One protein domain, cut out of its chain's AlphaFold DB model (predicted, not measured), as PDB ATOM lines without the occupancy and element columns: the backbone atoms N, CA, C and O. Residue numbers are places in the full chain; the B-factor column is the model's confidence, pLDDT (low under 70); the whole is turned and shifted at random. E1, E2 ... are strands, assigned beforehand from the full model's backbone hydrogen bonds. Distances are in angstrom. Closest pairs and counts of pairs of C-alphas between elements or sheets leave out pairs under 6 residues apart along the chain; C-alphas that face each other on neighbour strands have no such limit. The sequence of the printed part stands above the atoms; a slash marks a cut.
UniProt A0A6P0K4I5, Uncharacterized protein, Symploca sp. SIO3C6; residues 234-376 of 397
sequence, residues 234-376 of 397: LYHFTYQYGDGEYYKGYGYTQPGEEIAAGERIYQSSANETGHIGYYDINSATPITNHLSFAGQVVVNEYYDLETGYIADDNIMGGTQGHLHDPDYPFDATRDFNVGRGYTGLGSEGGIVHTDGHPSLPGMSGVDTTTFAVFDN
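AT A GLANCE: This is residues 234 to 376 of the 397 residues of an uncharacterized protein of Symploca sp. SIO3C6 (UniProt A0A6P0K4I5). With little regular structure, one antiparallel folded sheet curls like part of a barrel, its leaf E3 E4 E1 E2 E5 facing E7 E8 with E6 as hinge. Long links E5 to E6 and E7 to E8 run out past it. It is all strand, 45 of 143 printed residues in E1 to E8, compact with a radius of gyration of the C-alphas of 16.4 A, spanning 52 by 38 by 28 A.

HOW THE PARTS SIT: The sheet runs E3, residues 264 to 266; E4, 278 to 286; E1, 234 to 240; E2, 246 to 252; E5, 297 to 303; E6, 338 to 341; E7, 349 to 352; E8, 372 to 375. In the hairpin E1 and E2, N 237 and O 249 are within hydrogen-bond range, 2.9 A. E5 to E8 form a meander, each antiparallel to the one before.

IN THESE COORDINATES: E4 runs 23.1 A from C-alpha 278 (86.985, 68.212, 289.623) to C-alpha 286 (105.239, 74.430, 302.259).

THE WHOLE: The printed part has no cut; pLDDT is under 70 at residues 290 to 291, 313 to 338 and 351 to 376.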
ATOM      1  N   LEU A 234     103.451  74.806 297.487       93.50
ATOM      2  CA  LEU A 234     103.404  74.207 296.158       93.50
ATOM      3  C   LEU A 234     102.471  73.004 296.235       93.50
ATOM      4  O   LEU A 234     102.715  72.086 297.024       93.50
ATOM      5  N   TYR A 235     101.431  72.995 295.416       94.75
ATOM      6  CA  TYR A 235     100.532  71.862 295.287       94.75
ATOM      7  C   TYR A 235     100.631  71.241 293.899       94.75
ATOM      8  O   TYR A 235     100.878  71.931 292.915       94.75
ATOM      9  N   HIS A 236     100.430  69.928 293.829       95.56
ATOM     10  CA  HIS A 236     100.272  69.196 292.571       95.56
ATOM     11  C   HIS A 236      98.841  68.698 292.483       95.56
ATOM     12  O   HIS A 236      98.287  68.260 293.495       95.56
ATOM     13  N   PHE A 237      98.262  68.739 291.292       95.12
ATOM     14  CA  PHE A 237      96.869  68.387 291.085       95.12
ATOM     15  C   PHE A 237      96.666  67.573 289.806       95.12
ATOM     16  O   PHE A 237      97.481  67.587 288.882       95.12
ATOM     17  N   THR A 238      95.522  66.897 289.755       94.62
ATOM     18  CA  THR A 238      94.939  66.309 288.548       94.62
ATOM     19  C   THR A 238      93.529  66.861 288.386       94.62
ATOM     20  O   THR A 238      92.716  66.680 289.288       94.62
ATOM     21  N   TYR A 239      93.226  67.515 287.271       93.06
ATOM     22  CA  TYR A 239      91.859  67.885 286.913       93.06
ATOM     23  C   TYR A 239      91.230  66.804 286.048       93.06
ATOM     24  O   TYR A 239      91.824  66.393 285.061       93.06
ATOM     25  N   GLN A 240      90.033  66.360 286.408       93.38
ATOM     26  CA  GLN A 240      89.258  65.347 285.700       93.38
ATOM     27  C   GLN A 240      88.059  66.011 285.020       93.38
ATOM     28  O   GLN A 240      87.264  66.658 285.708       93.38
ATOM     29  N   TYR A 241      87.885  65.802 283.711       89.12
ATOM     30  CA  TYR A 241      86.740  66.342 282.963       89.12
ATOM     31  C   TYR A 241      85.437  65.578 283.257       89.12
ATOM     32  O   TYR A 241      84.370  66.183 283.331       89.12
ATOM     33  N   GLY A 242      85.518  64.281 283.572       88.75
ATOM     34  CA  GLY A 242      84.381  63.458 284.025       88.75
ATOM     35  C   GLY A 242      83.895  62.405 283.020       88.75
ATOM     36  O   GLY A 242      83.151  61.499 283.400       88.75
ATOM     37  N   ASP A 243      84.371  62.480 281.787       86.88
ATOM     38  CA  ASP A 243      84.292  61.503 280.683       86.88
ATOM     39  C   ASP A 243      85.449  60.489 280.692       86.88
ATOM     40  O   ASP A 243      85.301  59.382 280.176       86.88
ATOM     41  N   GLY A 244      86.565  60.829 281.337       86.62
ATOM     42  CA  GLY A 244      87.767  60.000 281.440       86.62
ATOM     43  C   GLY A 244      89.046  60.724 281.017       86.62
ATOM     44  O   GLY A 244      90.130  60.164 281.202       86.62
ATOM     45  N   GLU A 245      88.931  61.947 280.508       87.06
ATOM     46  CA  GLU A 245      90.054  62.830 280.215       87.06
ATOM     47  C   GLU A 245      90.518  63.601 281.445       87.06
ATOM     48  O   GLU A 245      89.764  63.834 282.404       87.06
ATOM     49  N   TYR A 246      91.788  64.006 281.420       89.38
ATOM     50  CA  TYR A 246      92.375  64.769 282.511       89.38
ATOM     51  C   TYR A 246      93.582  65.600 282.077       89.38
ATOM     52  O   TYR A 246      94.304  65.245 281.149       89.38
ATOM     53  N   TYR A 247      93.881  66.642 282.851       88.06
ATOM     54  CA  TYR A 247      95.200  67.274 282.851       88.06
ATOM     55  C   TYR A 247      95.827  67.281 284.239       88.06
ATOM     56  O   TYR A 247      95.140  67.192 285.260       88.06
ATOM     57  N   LYS A 248      97.155  67.374 284.286       90.38
ATOM     58  CA  LYS A 248      97.928  67.482 285.524       90.38
ATOM     59  C   LYS A 248      98.788  68.725 285.517       90.38
ATOM     60  O   LYS A 248      99.232  69.216 284.479       90.38
ATOM     61  N   GLY A 249      99.042  69.208 286.718       90.94
ATOM     62  CA  GLY A 249      99.845  70.389 286.897       90.94
ATOM     63  C   GLY A 249     100.271  70.593 288.332       90.94
ATOM     64  O   GLY A 249     100.081  69.752 289.216       90.94
ATOM     65  N   TYR A 250     100.848  71.759 288.547       92.19
ATOM     66  CA  TYR A 250     101.187  72.257 289.860       92.19
ATOM     67  C   TYR A 250     100.824  73.731 289.967       92.19
ATOM     68  O   TYR A 250     100.744  74.450 288.972       92.19
ATOM     69  N   GLY A 251     100.615  74.197 291.186       92.38
ATOM     70  CA  GLY A 251     100.387  75.603 291.454       92.38
ATOM     71  C   GLY A 251     100.943  76.014 292.799       92.38
ATOM     72  O   GLY A 251     101.364  75.185 293.607       92.38
ATOM     73  N   TYR A 252     100.971  77.314 293.021       92.44
ATOM     74  CA  TYR A 252     101.349  77.892 294.298       92.44
ATOM     75  C   TYR A 252     100.113  78.510 294.908       92.44
ATOM     76  O   TYR A 252      99.407  79.257 294.226       92.44
ATOM     77  N   THR A 253      99.860  78.214 296.180       92.56
ATOM     78  CA  THR A 253      98.730  78.835 296.861       92.56
ATOM     79  C   THR A 253      98.878  80.357 296.857       92.56
ATOM     80  O   THR A 253      99.971  80.899 296.657       92.56
ATOM     81  N   GLN A 254      97.775  81.054 297.079       88.75
ATOM     82  CA  GLN A 254      97.754  82.491 297.360       88.75
ATOM     83  C   GLN A 254      97.015  82.782 298.677       88.75
ATOM     84  O   GLN A 254      96.288  81.917 299.178       88.75
ATOM     85  N   PRO A 255      97.159  83.991 299.252       87.56
ATOM     86  CA  PRO A 255      96.382  84.384 300.423       87.56
ATOM     87  C   PRO A 255      94.871  84.193 300.211       87.56
ATOM     88  O   PRO A 255      94.322  84.563 299.173       87.56
ATOM     89  N   GLY A 256      94.200  83.608 301.203       85.69
ATOM     90  CA  GLY A 256      92.776  83.256 301.165       85.69
ATOM     91  C   GLY A 256      92.449  81.915 300.494       85.69
ATOM     92  O   GLY A 256      91.299  81.484 300.552       85.69
ATOM     93  N   GLU A 257      93.429  81.236 299.893       86.19
ATOM     94  CA  GLU A 257      93.258  79.905 299.310       86.19
ATOM     95  C   GLU A 257      93.605  78.814 300.335       86.19
ATOM     96  O   GLU A 257      94.678  78.820 300.950       86.19
ATOM     97  N   GLU A 258      92.691  77.862 300.517       84.56
ATOM     98  CA  GLU A 258      92.903  76.663 301.327       84.56
ATOM     99  C   GLU A 258      92.978  75.455 300.387       84.56
ATOM    100  O   GLU A 258      91.966  75.035 299.839       84.56
ATOM    101  N   ILE A 259      94.187  74.924 300.181       89.94
ATOM    102  CA  ILE A 259      94.432  73.699 299.408       89.94
ATOM    103  C   ILE A 259      95.172  72.708 300.301       89.94
ATOM    104  O   ILE A 259      96.258  73.008 300.808       89.94
ATOM    105  N   ALA A 260      94.607  71.512 300.461       90.44
ATOM    106  CA  ALA A 260      95.202  70.438 301.246       90.44
ATOM    107  C   ALA A 260      95.486  69.183 300.408       90.44
ATOM    108  O   ALA A 260      94.745  68.815 299.500       90.44
ATOM    109  N   ALA A 261      96.560  68.465 300.742       93.19
ATOM    110  CA  ALA A 261      96.863  67.187 300.103       93.19
ATOM    111  C   ALA A 261      95.737  66.161 300.340       93.19
ATOM    112  O   ALA A 261      95.287  65.968 301.470       93.19
ATOM    113  N   GLY A 262      95.322  65.463 299.282       94.25
ATOM    114  CA  GLY A 262      94.224  64.494 299.300       94.25
ATOM    115  C   GLY A 262      92.828  65.111 299.180       94.25
ATOM    116  O   GLY A 262      91.842  64.376 299.213       94.25
ATOM    117  N   GLU A 263      92.728  66.432 299.052       95.06
ATOM    118  CA  GLU A 263      91.466  67.129 298.834       95.06
ATOM    119  C   GLU A 263      90.935  66.907 297.411       95.06
ATOM    120  O   GLU A 263      91.702  66.842 296.449       95.06
ATOM    121  N   ARG A 264      89.606  66.823 297.280       96.06
ATOM    122  CA  ARG A 264      88.907  66.848 295.993       96.06
ATOM    123  C   ARG A 264      88.037  68.095 295.889       96.06
ATOM    124  O   ARG A 264      87.139  68.277 296.710       96.06
ATOM    125  N   ILE A 265      88.244  68.890 294.844       94.38
ATOM    126  CA  ILE A 265      87.573  70.176 294.627       94.38
ATOM    127  C   ILE A 265      86.697  70.087 293.374       94.38
ATOM    128  O   ILE A 265      87.194  70.088 292.250       94.38
ATOM    129  N   TYR A 266      85.379  70.019 293.560       93.06
ATOM    130  CA  TYR A 266      84.408  69.989 292.459       93.06
ATOM    131  C   TYR A 266      84.171  71.383 291.875       93.06
ATOM    132  O   TYR A 266      84.028  72.352 292.621       93.06
ATOM    133  N   GLN A 267      84.067  71.478 290.550       90.31
ATOM    134  CA  GLN A 267      83.690  72.724 289.885       90.31
ATOM    135  C   GLN A 267      82.198  73.029 290.052       90.31
ATOM    136  O   GLN A 267      81.364  72.143 290.240       90.31
ATOM    137  N   SER A 268      81.842  74.312 289.992       88.00
ATOM    138  CA  SER A 268      80.451  74.763 290.151       88.00
ATOM    139  C   SER A 268      79.620  74.695 288.868       88.00
ATOM    140  O   SER A 268      78.394  74.797 288.923       88.00
ATOM    141  N   SER A 269      80.271  74.568 287.715       86.56
ATOM    142  CA  SER A 269      79.655  74.557 286.387       86.56
ATOM    143  C   SER A 269      80.149  73.370 285.578       86.56
ATOM    144  O   SER A 269      81.218  72.829 285.851       86.56
ATOM    145  N   ALA A 270      79.348  72.972 284.590       86.81
ATOM    146  CA  ALA A 270      79.772  71.960 283.639       86.81
ATOM    147  C   ALA A 270      80.839  72.521 282.691       86.81
ATOM    148  O   ALA A 270      80.770  73.700 282.333       86.81
ATOM    149  N   ASN A 271      81.775  71.663 282.299       83.31
ATOM    150  CA  ASN A 271      82.654  71.858 281.141       83.31
ATOM    151  C   ASN A 271      81.873  71.616 279.829       83.31
ATOM    152  O   ASN A 271      80.670  71.321 279.860       83.31
ATOM    153  N   GLU A 272      82.503  71.737 278.658       76.81
ATOM    154  CA  GLU A 272      81.820  71.538 277.360       76.81
ATOM    155  C   GLU A 272      81.427  70.089 277.107       76.81
ATOM    156  O   GLU A 272      80.510  69.846 276.317       76.81
ATOM    157  N   THR A 273      82.024  69.139 277.825       79.25
ATOM    158  CA  THR A 273      81.633  67.721 277.780       79.25
ATOM    159  C   THR A 273      80.304  67.482 278.508       79.25
ATOM    160  O   THR A 273      79.677  66.425 278.396       79.25
ATOM    161  N   GLY A 274      79.801  68.506 279.208       85.19
ATOM    162  CA  GLY A 274      78.540  68.490 279.939       85.19
ATOM    163  C   GLY A 274      78.652  67.871 281.332       85.19
ATOM    164  O   GLY A 274      77.627  67.721 282.006       85.19
ATOM    165  N   HIS A 275      79.864  67.537 281.781       89.25
ATOM    166  CA  HIS A 275      80.143  66.968 283.096       89.25
ATOM    167  C   HIS A 275      80.614  68.040 284.084       89.25
ATOM    168  O   HIS A 275      81.122  69.094 283.713       89.25
ATOM    169  N   ILE A 276      80.432  67.773 285.380       91.12
ATOM    170  CA  ILE A 276      81.033  68.591 286.438       91.12
ATOM    171  C   ILE A 276      82.431  68.039 286.716       91.12
ATOM    172  O   ILE A 276      82.562  67.009 287.387       91.12
ATOM    173  N   GLY A 277      83.452  68.723 286.201       92.12
ATOM    174  CA  GLY A 277      84.847  68.375 286.450       92.12
ATOM    175  C   GLY A 277      85.277  68.608 287.902       92.12
ATOM    176  O   GLY A 277      84.579  69.254 288.697       92.12
ATOM    177  N   TYR A 278      86.429  68.056 288.276       93.94
ATOM    178  CA  TYR A 278      86.985  68.212 289.623       93.94
ATOM    179  C   TYR A 278      88.509  68.099 289.655       93.94
ATOM    180  O   TYR A 278      89.101  67.359 288.876       93.94
ATOM    181  N   TYR A 279      89.132  68.781 290.614       95.88
ATOM    182  CA  TYR A 279      90.546  68.616 290.947       95.88
ATOM    183  C   TYR A 279      90.717  67.566 292.041       95.88
ATOM    184  O   TYR A 279      89.996  67.592 293.035       95.88
ATOM    185  N   ASP A 280      91.705  66.693 291.893       97.25
ATOM    186  CA  ASP A 280      92.301  65.912 292.974       97.25
ATOM    187  C   ASP A 280      93.660  66.521 293.329       97.25
ATOM    188  O   ASP A 280      94.563  66.567 292.491       97.25
ATOM    189  N   ILE A 281      93.827  66.966 294.574       97.44
ATOM    190  CA  ILE A 281      95.084  67.524 295.073       97.44
ATOM    191  C   ILE A 281      95.991  66.380 295.517       97.44
ATOM    192  O   ILE A 281      95.773  65.728 296.536       97.44
ATOM    193  N   ASN A 282      97.044  66.123 294.749       96.25
ATOM    194  CA  ASN A 282      97.948  64.999 294.979       96.25
ATOM    195  C   ASN A 282      98.954  65.284 296.103       96.25
ATOM    196  O   ASN A 282      99.351  64.377 296.832       96.25
ATOM    197  N   SER A 283      99.383  66.539 296.241       95.62
ATOM    198  CA  SER A 283     100.275  66.996 297.310       95.62
ATOM    199  C   SER A 283     100.101  68.492 297.538       95.62
ATOM    200  O   SER A 283      99.680  69.197 296.628       95.62
ATOM    201  N   ALA A 284     100.452  68.963 298.733       94.31
ATOM    202  CA  ALA A 284     100.562  70.374 299.080       94.31
ATOM    203  C   ALA A 284     101.693  70.507 300.104       94.31
ATOM    204  O   ALA A 284     101.600  69.967 301.207       94.31
ATOM    205  N   THR A 285     102.796  71.144 299.718       92.88
ATOM    206  CA  THR A 285     104.016  71.219 300.530       92.88
ATOM    207  C   THR A 285     104.432  72.670 300.741       92.88
ATOM    208  O   THR A 285     104.549  73.386 299.742       92.88
ATOM    209  N   PRO A 286     104.703  73.102 301.989       92.56
ATOM    210  CA  PRO A 286     105.239  74.430 302.259       92.56
ATOM    211  C   PRO A 286     106.493  74.715 301.433       92.56
ATOM    212  O   PRO A 286     107.323  73.826 301.219       92.56
ATOM    213  N   ILE A 287     106.633  75.954 300.971       91.12
ATOM    214  CA  ILE A 287     107.783  76.376 300.169       91.12
ATOM    215  C   ILE A 287     108.714  77.286 300.960       91.12
ATOM    216  O   ILE A 287     108.281  78.081 301.790       91.12
ATOM    217  N   THR A 288     110.007  77.193 300.655       88.81
ATOM    218  CA  THR A 288     111.052  78.077 301.195       88.81
ATOM    219  C   THR A 288     111.594  79.055 300.154       88.81
ATOM    220  O   THR A 288     112.140  80.100 300.496       88.81
ATOM    221  N   ASN A 289     111.398  78.756 298.866       74.69
ATOM    222  CA  ASN A 289     111.884  79.550 297.746       74.69
ATOM    223  C   ASN A 289     110.687  79.994 296.892       74.69
ATOM    224  O   ASN A 289     109.903  79.150 296.473       74.69
ATOM    225  N   HIS A 290     110.615  81.296 296.590       63.59
ATOM    226  CA  HIS A 290     109.708  81.938 295.620       63.59
ATOM    227  C   HIS A 290     108.283  82.319 296.081       63.59
ATOM    228  O   HIS A 290     107.300  81.704 295.683       63.59
ATOM    229  N   LEU A 291     108.161  83.451 296.790       66.44
ATOM    230  CA  LEU A 291     106.868  84.113 297.063       66.44
ATOM    231  C   LEU A 291     106.230  84.763 295.816       66.44
ATOM    232  O   LEU A 291     105.031  85.005 295.769       66.44
ATOM    233  N   SER A 292     107.015  85.039 294.769       75.75
ATOM    234  CA  SER A 292     106.551  85.761 293.572       75.75
ATOM    235  C   SER A 292     105.609  84.968 292.660       75.75
ATOM    236  O   SER A 292     105.173  85.507 291.646       75.75
ATOM    237  N   PHE A 293     105.358  83.695 292.963       83.00
ATOM    238  CA  PHE A 293     104.507  82.818 292.156       83.00
ATOM    239  C   PHE A 293     103.147  82.549 292.795       83.00
ATOM    240  O   PHE A 293     102.426  81.709 292.275       83.00
ATOM    241  N   ALA A 294     102.792  83.241 293.884       86.50
ATOM    242  CA  ALA A 294     101.489  83.093 294.528       86.50
ATOM    243  C   ALA A 294     100.341  83.135 293.502       86.50
ATOM    244  O   ALA A 294     100.288  84.032 292.656       86.50
ATOM    245  N   GLY A 295      99.466  82.128 293.545       87.12
ATOM    246  CA  GLY A 295      98.324  81.975 292.640       87.12
ATOM    247  C   GLY A 295      98.678  81.510 291.224       87.12
ATOM    248  O   GLY A 295      97.779  81.285 290.413       87.12
ATOM    249  N   GLN A 296      99.961  81.350 290.884       90.56
ATOM    250  CA  GLN A 296     100.351  80.807 289.590       90.56
ATOM    251  C   GLN A 296     100.019  79.317 289.525       90.56
ATOM    252  O   GLN A 296     100.421  78.543 290.392       90.56
ATOM    253  N   VAL A 297      99.371  78.920 288.434       90.56
ATOM    254  CA  VAL A 297      99.080  77.526 288.095       90.56
ATOM    255  C   VAL A 297      99.760  77.192 286.779       90.56
ATOM    256  O   VAL A 297      99.800  78.017 285.864       90.56
ATOM    257  N   VAL A 298     100.340  76.003 286.689       87.56
ATOM    258  CA  VAL A 298     100.999  75.490 285.493       87.56
ATOM    259  C   VAL A 298     100.483  74.092 285.217       87.56
ATOM    260  O   VAL A 298     100.516  73.234 286.094       87.56
ATOM    261  N   VAL A 299     100.056  73.862 283.981       86.44
ATOM    262  CA  VAL A 299      99.715  72.532 283.473       86.44
ATOM    263  C   VAL A 299     100.846  72.052 282.582       86.44
ATOM    264  O   VAL A 299     101.307  72.796 281.712       86.44
ATOM    265  N   ASN A 300     101.295  70.826 282.823       83.31
ATOM    266  CA  ASN A 300     102.423  70.212 282.128       83.31
ATOM    267  C   ASN A 300     102.088  68.863 281.479       83.31
ATOM    268  O   ASN A 300     102.912  68.366 280.716       83.31
ATOM    269  N   GLU A 301     100.906  68.299 281.737       84.44
ATOM    270  CA  GLU A 301     100.455  67.039 281.141       84.44
ATOM    271  C   GLU A 301      98.959  67.101 280.798       84.44
ATOM    272  O   GLU A 301      98.158  67.514 281.637       84.44
ATOM    273  N   TYR A 302      98.584  66.649 279.601       84.50
ATOM    274  CA  TYR A 302      97.195  66.426 279.174       84.50
ATOM    275  C   TYR A 302      97.036  64.999 278.655       84.50
ATOM    276  O   TYR A 302      97.895  64.517 277.913       84.50
ATOM    277  N   TYR A 303      95.948  64.334 279.035       85.06
ATOM    278  CA  TYR A 303      95.563  63.021 278.539       85.06
ATOM    279  C   TYR A 303      94.232  63.100 277.800       85.06
ATOM    280  O   TYR A 303      93.208  63.429 278.402       85.06
ATOM    281  N   ASP A 304      94.288  62.703 276.535       80.69
ATOM    282  CA  ASP A 304      93.169  62.628 275.607       80.69
ATOM    283  C   ASP A 304      92.646  61.189 275.532       80.69
ATOM    284  O   ASP A 304      93.400  60.243 275.254       80.69
ATOM    285  N   LEU A 305      91.359  60.992 275.806       82.62
ATOM    286  CA  LEU A 305      90.774  59.657 275.929       82.62
ATOM    287  C   LEU A 305      90.548  59.012 274.556       82.62
ATOM    288  O   LEU A 305      90.744  57.802 274.396       82.62
ATOM    289  N   GLU A 306      90.147  59.815 273.580       80.00
ATOM    290  CA  GLU A 306      89.758  59.461 272.220       80.00
ATOM    291  C   GLU A 306      90.932  58.837 271.472       80.00
ATOM    292  O   GLU A 306      90.802  57.793 270.819       80.00
ATOM    293  N   THR A 307      92.095  59.470 271.578       74.06
ATOM    294  CA  THR A 307      93.334  59.016 270.960       74.06
ATOM    295  C   THR A 307      94.159  58.116 271.874       74.06
ATOM    296  O   THR A 307      94.951  57.306 271.379       74.06
ATOM    297  N   GLY A 308      93.956  58.212 273.192       76.88
ATOM    298  CA  GLY A 308      94.750  57.520 274.204       76.88
ATOM    299  C   GLY A 308      96.184  58.045 274.298       76.88
ATOM    300  O   GLY A 308      97.072  57.302 274.731       76.88
ATOM    301  N   TYR A 309      96.427  59.277 273.840       76.94
ATOM    302  CA  TYR A 309      97.734  59.916 273.891       76.94
ATOM    303  C   TYR A 309      97.856  60.913 275.048       76.94
ATOM    304  O   TYR A 309      96.900  61.551 275.475       76.94
ATOM    305  N   ILE A 310      99.089  61.057 275.522       77.81
ATOM    306  CA  ILE A 310      99.535  61.992 276.546       77.81
ATOM    307  C   ILE A 310     100.425  63.026 275.871       77.81
ATOM    308  O   ILE A 310     101.363  62.667 275.157       77.81
ATOM    309  N   ALA A 311     100.167  64.298 276.125       76.44
ATOM    310  CA  ALA A 311     101.088  65.369 275.792       76.44
ATOM    311  C   ALA A 311     101.750  65.877 277.084       76.44
ATOM    312  O   ALA A 311     101.057  66.376 277.969       76.44
ATOM    313  N   ASP A 312     103.073  65.700 277.207       75.25
ATOM    314  CA  ASP A 312     103.873  65.978 278.412       75.25
ATOM    315  C   ASP A 312     105.247  66.611 278.099       75.25
ATOM    316  O   ASP A 312     105.605  66.822 276.941       75.25
ATOM    317  N   ASP A 313     106.006  66.985 279.134       67.81
ATOM    318  CA  ASP A 313     107.336  67.612 279.032       67.81
ATOM    319  C   ASP A 313     108.501  66.598 278.950       67.81
ATOM    320  O   ASP A 313     109.675  66.940 279.155       67.81
ATOM    321  N   ASN A 314     108.207  65.327 278.659       64.25
ATOM    322  CA  ASN A 314     109.178  64.246 278.745       64.25
ATOM    323  C   ASN A 314     110.156  64.221 277.554       64.25
ATOM    324  O   ASN A 314     109.878  63.712 276.471       64.25
ATOM    325  N   ILE A 315     111.385  64.666 277.822       56.56
ATOM    326  CA  ILE A 315     112.505  64.778 276.867       56.56
ATOM    327  C   ILE A 315     112.885  63.436 276.195       56.56
ATOM    328  O   ILE A 315     113.495  63.421 275.128       56.56
ATOM    329  N   MET A 316     112.568  62.290 276.806       55.47
ATOM    330  CA  MET A 316     113.036  60.963 276.366       55.47
ATOM    331  C   MET A 316     112.039  60.218 275.457       55.47
ATOM    332  O   MET A 316     112.078  58.989 275.417       55.47
ATOM    333  N   GLY A 317     111.158  60.950 274.762       52.06
ATOM    334  CA  GLY A 317     110.022  60.455 273.971       52.06
ATOM    335  C   GLY A 317     110.210  59.134 273.202       52.06
ATOM    336  O   GLY A 317     111.301  58.772 272.760       52.06
ATOM    337  N   GLY A 318     109.103  58.398 273.033       54.62
ATOM    338  CA  GLY A 318     109.053  57.132 272.281       54.62
ATOM    339  C   GLY A 318     108.274  55.999 272.961       54.62
ATOM    340  O   GLY A 318     108.182  54.895 272.421       54.62
ATOM    341  N   THR A 319     107.714  56.240 274.146       59.81
ATOM    342  CA  THR A 319     106.779  55.323 274.802       59.81
ATOM    343  C   THR A 319     105.413  55.360 274.117       59.81
ATOM    344  O   THR A 319     104.909  56.415 273.741       59.81
ATOM    345  N   GLN A 320     104.800  54.183 273.945       65.44
ATOM    346  CA  GLN A 320     103.438  54.075 273.426       65.44
ATOM    347  C   GLN A 320     102.483  54.898 274.304       65.44
ATOM    348  O   GLN A 320     102.482  54.714 275.520       65.44
ATOM    349  N   GLY A 321     101.676  55.764 273.684       64.38
ATOM    350  CA  GLY A 321     100.730  56.626 274.394       64.38
ATOM    351  C   GLY A 321     101.233  58.041 274.685       64.38
ATOM    352  O   GLY A 321     100.509  58.763 275.342       64.38
ATOM    353  N   HIS A 322     102.408  58.465 274.206       68.19
ATOM    354  CA  HIS A 322     102.844  59.871 274.262       68.19
ATOM    355  C   HIS A 322     102.881  60.492 272.859       68.19
ATOM    356  O   HIS A 322     103.300  59.828 271.905       68.19
ATOM    357  N   LEU A 323     102.463  61.753 272.728       64.31
ATOM    358  CA  LEU A 323     102.593  62.534 271.499       64.31
ATOM    359  C   LEU A 323     104.012  63.094 271.370       64.31
ATOM    360  O   LEU A 323     104.341  64.099 271.985       64.31
ATOM    361  N   HIS A 324     104.834  62.462 270.533       62.16
ATOM    362  CA  HIS A 324     106.053  63.057 269.986       62.16
ATOM    363  C   HIS A 324     106.320  62.504 268.585       62.16
ATOM    364  O   HIS A 324     106.194  61.295 268.366       62.16
ATOM    365  N   ASP A 325     106.715  63.369 267.645       59.88
ATOM    366  CA  ASP A 325     107.212  62.925 266.343       59.88
ATOM    367  C   ASP A 325     108.587  62.249 266.534       59.88
ATOM    368  O   ASP A 325     109.533  62.893 266.997       59.88
ATOM    369  N   PRO A 326     108.747  60.953 266.198       58.00
ATOM    370  CA  PRO A 326     110.036  60.272 266.303       58.00
ATOM    371  C   PRO A 326     111.134  60.886 265.416       58.00
ATOM    372  O   PRO A 326     112.317  60.680 265.704       58.00
ATOM    373  N   ASP A 327     110.772  61.631 264.367       61.88
ATOM    374  CA  ASP A 327     111.701  62.354 263.494       61.88
ATOM    375  C   ASP A 327     112.071  63.749 264.047       61.88
ATOM    376  O   ASP A 327     113.128  64.286 263.694       61.88
ATOM    377  N   TYR A 328     111.264  64.310 264.959       61.06
ATOM    378  CA  TYR A 328     111.493  65.597 265.630       61.06
ATOM    379  C   TYR A 328     111.312  65.468 267.153       61.06
ATOM    380  O   TYR A 328     110.256  65.800 267.690       61.06
ATOM    381  N   PRO A 329     112.347  64.998 267.877       60.81
ATOM    382  CA  PRO A 329     112.287  64.865 269.329       60.81
ATOM    383  C   PRO A 329     112.109  66.223 270.019       60.81
ATOM    384  O   PRO A 329     112.597  67.239 269.519       60.81
ATOM    385  N   PHE A 330     111.479  66.191 271.199       60.53
ATOM    386  CA  PHE A 330     111.223  67.361 272.041       60.53
ATOM    387  C   PHE A 330     112.461  68.250 272.213       60.53
ATOM    388  O   PHE A 330     113.521  67.805 272.668       60.53
ATOM    389  N   ASP A 331     112.304  69.531 271.904       62.53
ATOM    390  CA  ASP A 331     113.287  70.581 272.113       62.53
ATOM    391  C   ASP A 331     112.726  71.621 273.085       62.53
ATOM    392  O   ASP A 331     111.979  72.510 272.691       62.53
ATOM    393  N   ALA A 332     113.172  71.579 274.344       59.03
ATOM    394  CA  ALA A 332     112.750  72.502 275.403       59.03
ATOM    395  C   ALA A 332     113.003  74.002 275.110       59.03
ATOM    396  O   ALA A 332     112.627  74.862 275.907       59.03
ATOM    397  N   THR A 333     113.688  74.343 274.011       56.78
ATOM    398  CA  THR A 333     113.879  75.729 273.556       56.78
ATOM    399  C   THR A 333     112.858  76.189 272.512       56.78
ATOM    400  O   THR A 333     112.757  77.394 272.263       56.78
ATOM    401  N   ARG A 334     112.114  75.260 271.898       58.25
ATOM    402  CA  ARG A 334     111.152  75.515 270.811       58.25
ATOM    403  C   ARG A 334     109.761  74.957 271.101       58.25
ATOM    404  O   ARG A 334     108.789  75.579 270.685       58.25
ATOM    405  N   ASP A 335     109.695  73.848 271.823       55.81
ATOM    406  CA  ASP A 335     108.477  73.136 272.166       55.81
ATOM    407  C   ASP A 335     108.045  73.542 273.579       55.81
ATOM    408  O   ASP A 335     108.842  73.540 274.523       55.81
ATOM    409  N   PHE A 336     106.780  73.926 273.729       56.91
ATOM    410  CA  PHE A 336     106.230  74.391 274.998       56.91
ATOM    411  C   PHE A 336     104.858  73.752 275.244       56.91
ATOM    412  O   PHE A 336     103.923  73.998 274.487       56.91
ATOM    413  N   ASN A 337     104.723  72.996 276.336       58.41
ATOM    414  CA  ASN A 337     103.426  72.647 276.924       58.41
ATOM    415  C   ASN A 337     103.151  73.661 278.021       58.41
ATOM    416  O   ASN A 337     103.774  73.610 279.082       58.41
ATOM    417  N   VAL A 338     102.320  74.663 277.745       62.53
ATOM    418  CA  VAL A 338     102.099  75.732 278.718       62.53
ATOM    419  C   VAL A 338     100.615  76.047 278.796       62.53
ATOM    420  O   VAL A 338     100.098  76.877 278.051       62.53
ATOM    421  N   GLY A 339      99.962  75.426 279.776       73.50
ATOM    422  CA  GLY A 339      98.800  76.018 280.432       73.50
ATOM    423  C   GLY A 339      99.275  76.870 281.585       73.50
ATOM    424  O   GLY A 339     100.096  76.417 282.385       73.50
ATOM    425  N   ARG A 340      98.800  78.112 281.663       80.75
ATOM    426  CA  ARG A 340      99.097  78.998 282.788       80.75
ATOM    427  C   ARG A 340      97.835  79.623 283.331       80.75
ATOM    428  O   ARG A 340      97.007  80.113 282.574       80.75
ATOM    429  N   GLY A 341      97.761  79.641 284.650       84.19
ATOM    430  CA  GLY A 341      96.827  80.423 285.440       84.19
ATOM    431  C   GLY A 341      97.594  81.334 286.390       84.19
ATOM    432  O   GLY A 341      98.790  81.134 286.620       84.19
ATOM    433  N   TYR A 342      96.922  82.351 286.918       87.25
ATOM    434  CA  TYR A 342      97.535  83.341 287.817       87.25
ATOM    435  C   TYR A 342      96.652  83.720 289.009       87.25
ATOM    436  O   TYR A 342      97.008  84.627 289.755       87.25
ATOM    437  N   THR A 343      95.498  83.074 289.181       87.56
ATOM    438  CA  THR A 343      94.578  83.359 290.289       87.56
ATOM    439  C   THR A 343      94.137  82.086 291.009       87.56
ATOM    440  O   THR A 343      93.013  82.034 291.502       87.56
ATOM    441  N   GLY A 344      95.006  81.076 291.069       87.31
ATOM    442  CA  GLY A 344      94.720  79.762 291.652       87.31
ATOM    443  C   GLY A 344      94.034  78.808 290.671       87.31
ATOM    444  O   GLY A 344      93.929  79.101 289.473       87.31
ATOM    445  N   LEU A 345      93.602  77.652 291.182       88.62
ATOM    446  CA  LEU A 345      92.948  76.605 290.387       88.62
ATOM    447  C   LEU A 345      91.724  77.127 289.621       88.62
ATOM    448  O   LEU A 345      90.930  77.916 290.136       88.62
ATOM    449  N   GLY A 346      91.550  76.646 288.395       84.31
ATOM    450  CA  GLY A 346      90.509  77.094 287.477       84.31
ATOM    451  C   GLY A 346      90.850  78.356 286.683       84.31
ATOM    452  O   GLY A 346      90.025  78.815 285.900       84.31
ATOM    453  N   SER A 347      92.033  78.943 286.874       83.88
ATOM    454  CA  SER A 347      92.501  80.067 286.047       83.88
ATOM    455  C   SER A 347      93.443  79.631 284.932       83.88
ATOM    456  O   SER A 347      93.770  80.424 284.048       83.88
ATOM    457  N   GLU A 348      93.912  78.391 285.000       83.81
ATOM    458  CA  GLU A 348      94.761  77.780 284.008       83.81
ATOM    459  C   GLU A 348      94.028  77.616 282.687       83.81
ATOM    460  O   GLU A 348      92.939  77.059 282.599       83.81
ATOM    461  N   GLY A 349      94.684  78.101 281.647       74.44
ATOM    462  CA  GLY A 349      94.332  77.793 280.282       74.44
ATOM    463  C   GLY A 349      95.573  77.871 279.420       74.44
ATOM    464  O   GLY A 349      96.568  78.522 279.770       74.44
ATOM    465  N   GLY A 350      95.551  77.196 278.288       72.75
ATOM    466  CA  GLY A 350      96.637  77.307 277.342       72.75
ATOM    467  C   GLY A 350      96.606  76.247 276.277       72.75
ATOM    468  O   GLY A 350      95.568  75.684 275.952       72.75
ATOM    469  N   ILE A 351      97.777  76.060 275.690       65.19
ATOM    470  CA  ILE A 351      97.963  75.217 274.528       65.19
ATOM    471  C   ILE A 351      98.969  74.136 274.910       65.19
ATOM    472  O   ILE A 351     100.060  74.451 275.399       65.19
ATOM    473  N   VAL A 352      98.607  72.873 274.695       62.88
ATOM    474  CA  VAL A 352      99.572  71.773 274.737       62.88
ATOM    475  C   VAL A 352     100.143  71.580 273.340       62.88
ATOM    476  O   VAL A 352      99.382  71.525 272.375       62.88
ATOM    477  N   HIS A 353     101.470  71.445 273.277       64.81
ATOM    478  CA  HIS A 353     102.255  70.953 272.149       64.81
ATOM    479  C   HIS A 353     102.355  71.862 270.907       64.81
ATOM    480  O   HIS A 353     101.539  71.805 269.999       64.81
ATOM    481  N   THR A 354     103.460  72.603 270.776       51.94
ATOM    482  CA  THR A 354     104.025  72.968 269.461       51.94
ATOM    483  C   THR A 354     105.121  71.945 269.149       51.94
ATOM    484  O   THR A 354     106.141  71.994 269.834       51.94
ATOM    485  N   ASP A 355     104.991  71.051 268.160       53.84
ATOM    486  CA  ASP A 355     106.231  70.512 267.589       53.84
ATOM    487  C   ASP A 355     106.847  71.656 266.792       53.84
ATOM    488  O   ASP A 355     106.172  72.383 266.054       53.84
ATOM    489  N   GLY A 356     108.122  71.927 267.023       47.75
ATOM    490  CA  GLY A 356     108.869  72.906 266.262       47.75
ATOM    491  C   GLY A 356     109.083  72.459 264.817       47.75
ATOM    492  O   GLY A 356     110.245  72.443 264.385       47.75
ATOM    493  N   HIS A 357     108.025  72.126 264.068       50.72
ATOM    494  CA  HIS A 357     108.079  71.964 262.628       50.72
ATOM    495  C   HIS A 357     108.715  73.238 262.063       50.72
ATOM    496  O   HIS A 357     108.138  74.329 262.170       50.72
ATOM    497  N   PRO A 358     109.918  73.177 261.458       43.34
ATOM    498  CA  PRO A 358     110.328  74.268 260.605       43.34
ATOM    499  C   PRO A 358     109.256  74.335 259.529       43.34
ATOM    500  O   PRO A 358     108.974  73.343 258.847       43.34
ATOM    501  N   SER A 359     108.615  75.493 259.436       44.19
ATOM    502  CA  SER A 359     107.622  75.718 258.415       44.19
ATOM    503  C   SER A 359     108.173  75.281 257.067       44.19
ATOM    504  O   SER A 359     109.288  75.646 256.670       44.19
ATOM    505  N   LEU A 360     107.387  74.476 256.352       42.91
ATOM    506  CA  LEU A 360     107.653  74.199 254.949       42.91
ATOM    507  C   LEU A 360     107.954  75.538 254.244       42.91
ATOM    508  O   LEU A 360     107.286  76.539 254.538       42.91
ATOM    509  N   PRO A 361     108.950  75.600 253.337       37.59
ATOM    510  CA  PRO A 361     109.379  76.859 252.739       37.59
ATOM    511  C   PRO A 361     108.192  77.612 252.121       37.59
ATOM    512  O   PRO A 361     107.662  77.202 251.091       37.59
ATOM    513  N   GLY A 362     107.775  78.714 252.755       43.81
ATOM    514  CA  GLY A 362     106.669  79.561 252.292       43.81
ATOM    515  C   GLY A 362     105.503  79.759 253.266       43.81
ATOM    516  O   GLY A 362     104.653  80.600 252.981       43.81
ATOM    517  N   MET A 363     105.458  79.071 254.413       39.78
ATOM    518  CA  MET A 363     104.434  79.315 255.441       39.78
ATOM    519  C   MET A 363     105.048  79.992 256.673       39.78
ATOM    520  O   MET A 363     105.823  79.409 257.409       39.78
ATOM    521  N   SER A 364     104.728  81.260 256.918       35.81
ATOM    522  CA  SER A 364     104.930  81.855 258.244       35.81
ATOM    523  C   SER A 364     103.715  81.479 259.089       35.81
ATOM    524  O   SER A 364     102.715  82.192 259.043       35.81
ATOM    525  N   GLY A 365     103.757  80.352 259.797       41.66
ATOM    526  CA  GLY A 365     102.627  79.894 260.602       41.66
ATOM    527  C   GLY A 365     103.015  78.810 261.597       41.66
ATOM    528  O   GLY A 365     103.848  77.963 261.293       41.66
ATOM    529  N   VAL A 366     102.411  78.902 262.777       42.50
ATOM    530  CA  VAL A 366     102.366  77.882 263.826       42.50
ATOM    531  C   VAL A 366     101.640  76.643 263.261       42.50
ATOM    532  O   VAL A 366     100.645  76.829 262.558       42.50
ATOM    533  N   ASP A 367     102.115  75.415 263.509       47.78
ATOM    534  CA  ASP A 367     101.433  74.194 263.042       47.78
ATOM    535  C   ASP A 367     100.124  73.980 263.805       47.78
ATOM    536  O   ASP A 367     100.105  73.436 264.897       47.78
ATOM    537  N   THR A 368      99.007  74.419 263.228       43.00
ATOM    538  CA  THR A 368      97.687  74.364 263.866       43.00
ATOM    539  C   THR A 368      97.090  72.956 263.982       43.00
ATOM    540  O   THR A 368      95.920  72.848 264.341       43.00
ATOM    541  N   THR A 369      97.809  71.897 263.601       47.69
ATOM    542  CA  THR A 369      97.260  70.533 263.514       47.69
ATOM    543  C   THR A 369      97.557  69.639 264.721       47.69
ATOM    544  O   THR A 369      96.946  68.578 264.821       47.69
ATOM    545  N   THR A 370      98.404  70.080 265.659       52.53
ATOM    546  CA  THR A 370      98.841  69.310 266.843       52.53
ATOM    547  C   THR A 370      98.608  70.032 268.181       52.53
ATOM    548  O   THR A 370      99.292  69.747 269.157       52.53
ATOM    549  N   PHE A 371      97.625  70.939 268.255       55.06
ATOM    550  CA  PHE A 371      97.294  71.664 269.490       55.06
ATOM    551  C   PHE A 371      96.057  71.129 270.201       55.06
ATOM    552  O   PHE A 371      94.996  71.046 269.586       55.06
ATOM    553  N   ALA A 372      96.170  70.935 271.515       56.31
ATOM    554  CA  ALA A 372      95.027  70.953 272.427       56.31
ATOM    555  C   ALA A 372      94.934  72.324 273.106       56.31
ATOM    556  O   ALA A 372      95.940  72.818 273.619       56.31
ATOM    557  N   VAL A 373      93.749  72.940 273.116       59.53
ATOM    558  CA  VAL A 373      93.449  74.123 273.939       59.53
ATOM    559  C   VAL A 373      92.672  73.669 275.160       59.53
ATOM    560  O   VAL A 373      91.499  73.358 275.045       59.53
ATOM    561  N   PHE A 374      93.286  73.676 276.327       65.31
ATOM    562  CA  PHE A 374      92.582  73.315 277.552       65.31
ATOM    563  C   PHE A 374      92.415  74.555 278.423       65.31
ATOM    564  O   PHE A 374      93.321  75.390 278.510       65.31
ATOM    565  N   ASP A 375      91.268  74.663 279.077       66.38
ATOM    566  CA  ASP A 375      91.082  75.433 280.300       66.38
ATOM    567  C   ASP A 375      90.118  74.677 281.238       66.38
ATOM    568  O   ASP A 375      89.793  73.507 281.018       66.38
ATOM    569  N   ASN A 376      89.720  75.281 282.354       66.50
ATOM    570  CA  ASN A 376      88.811  74.627 283.300       66.50
ATOM    571  C   ASN A 376      87.376  74.464 282.774       66.50
ATOM    572  O   ASN A 376      86.642  73.597 283.260       66.50
TER     573      ASN A 376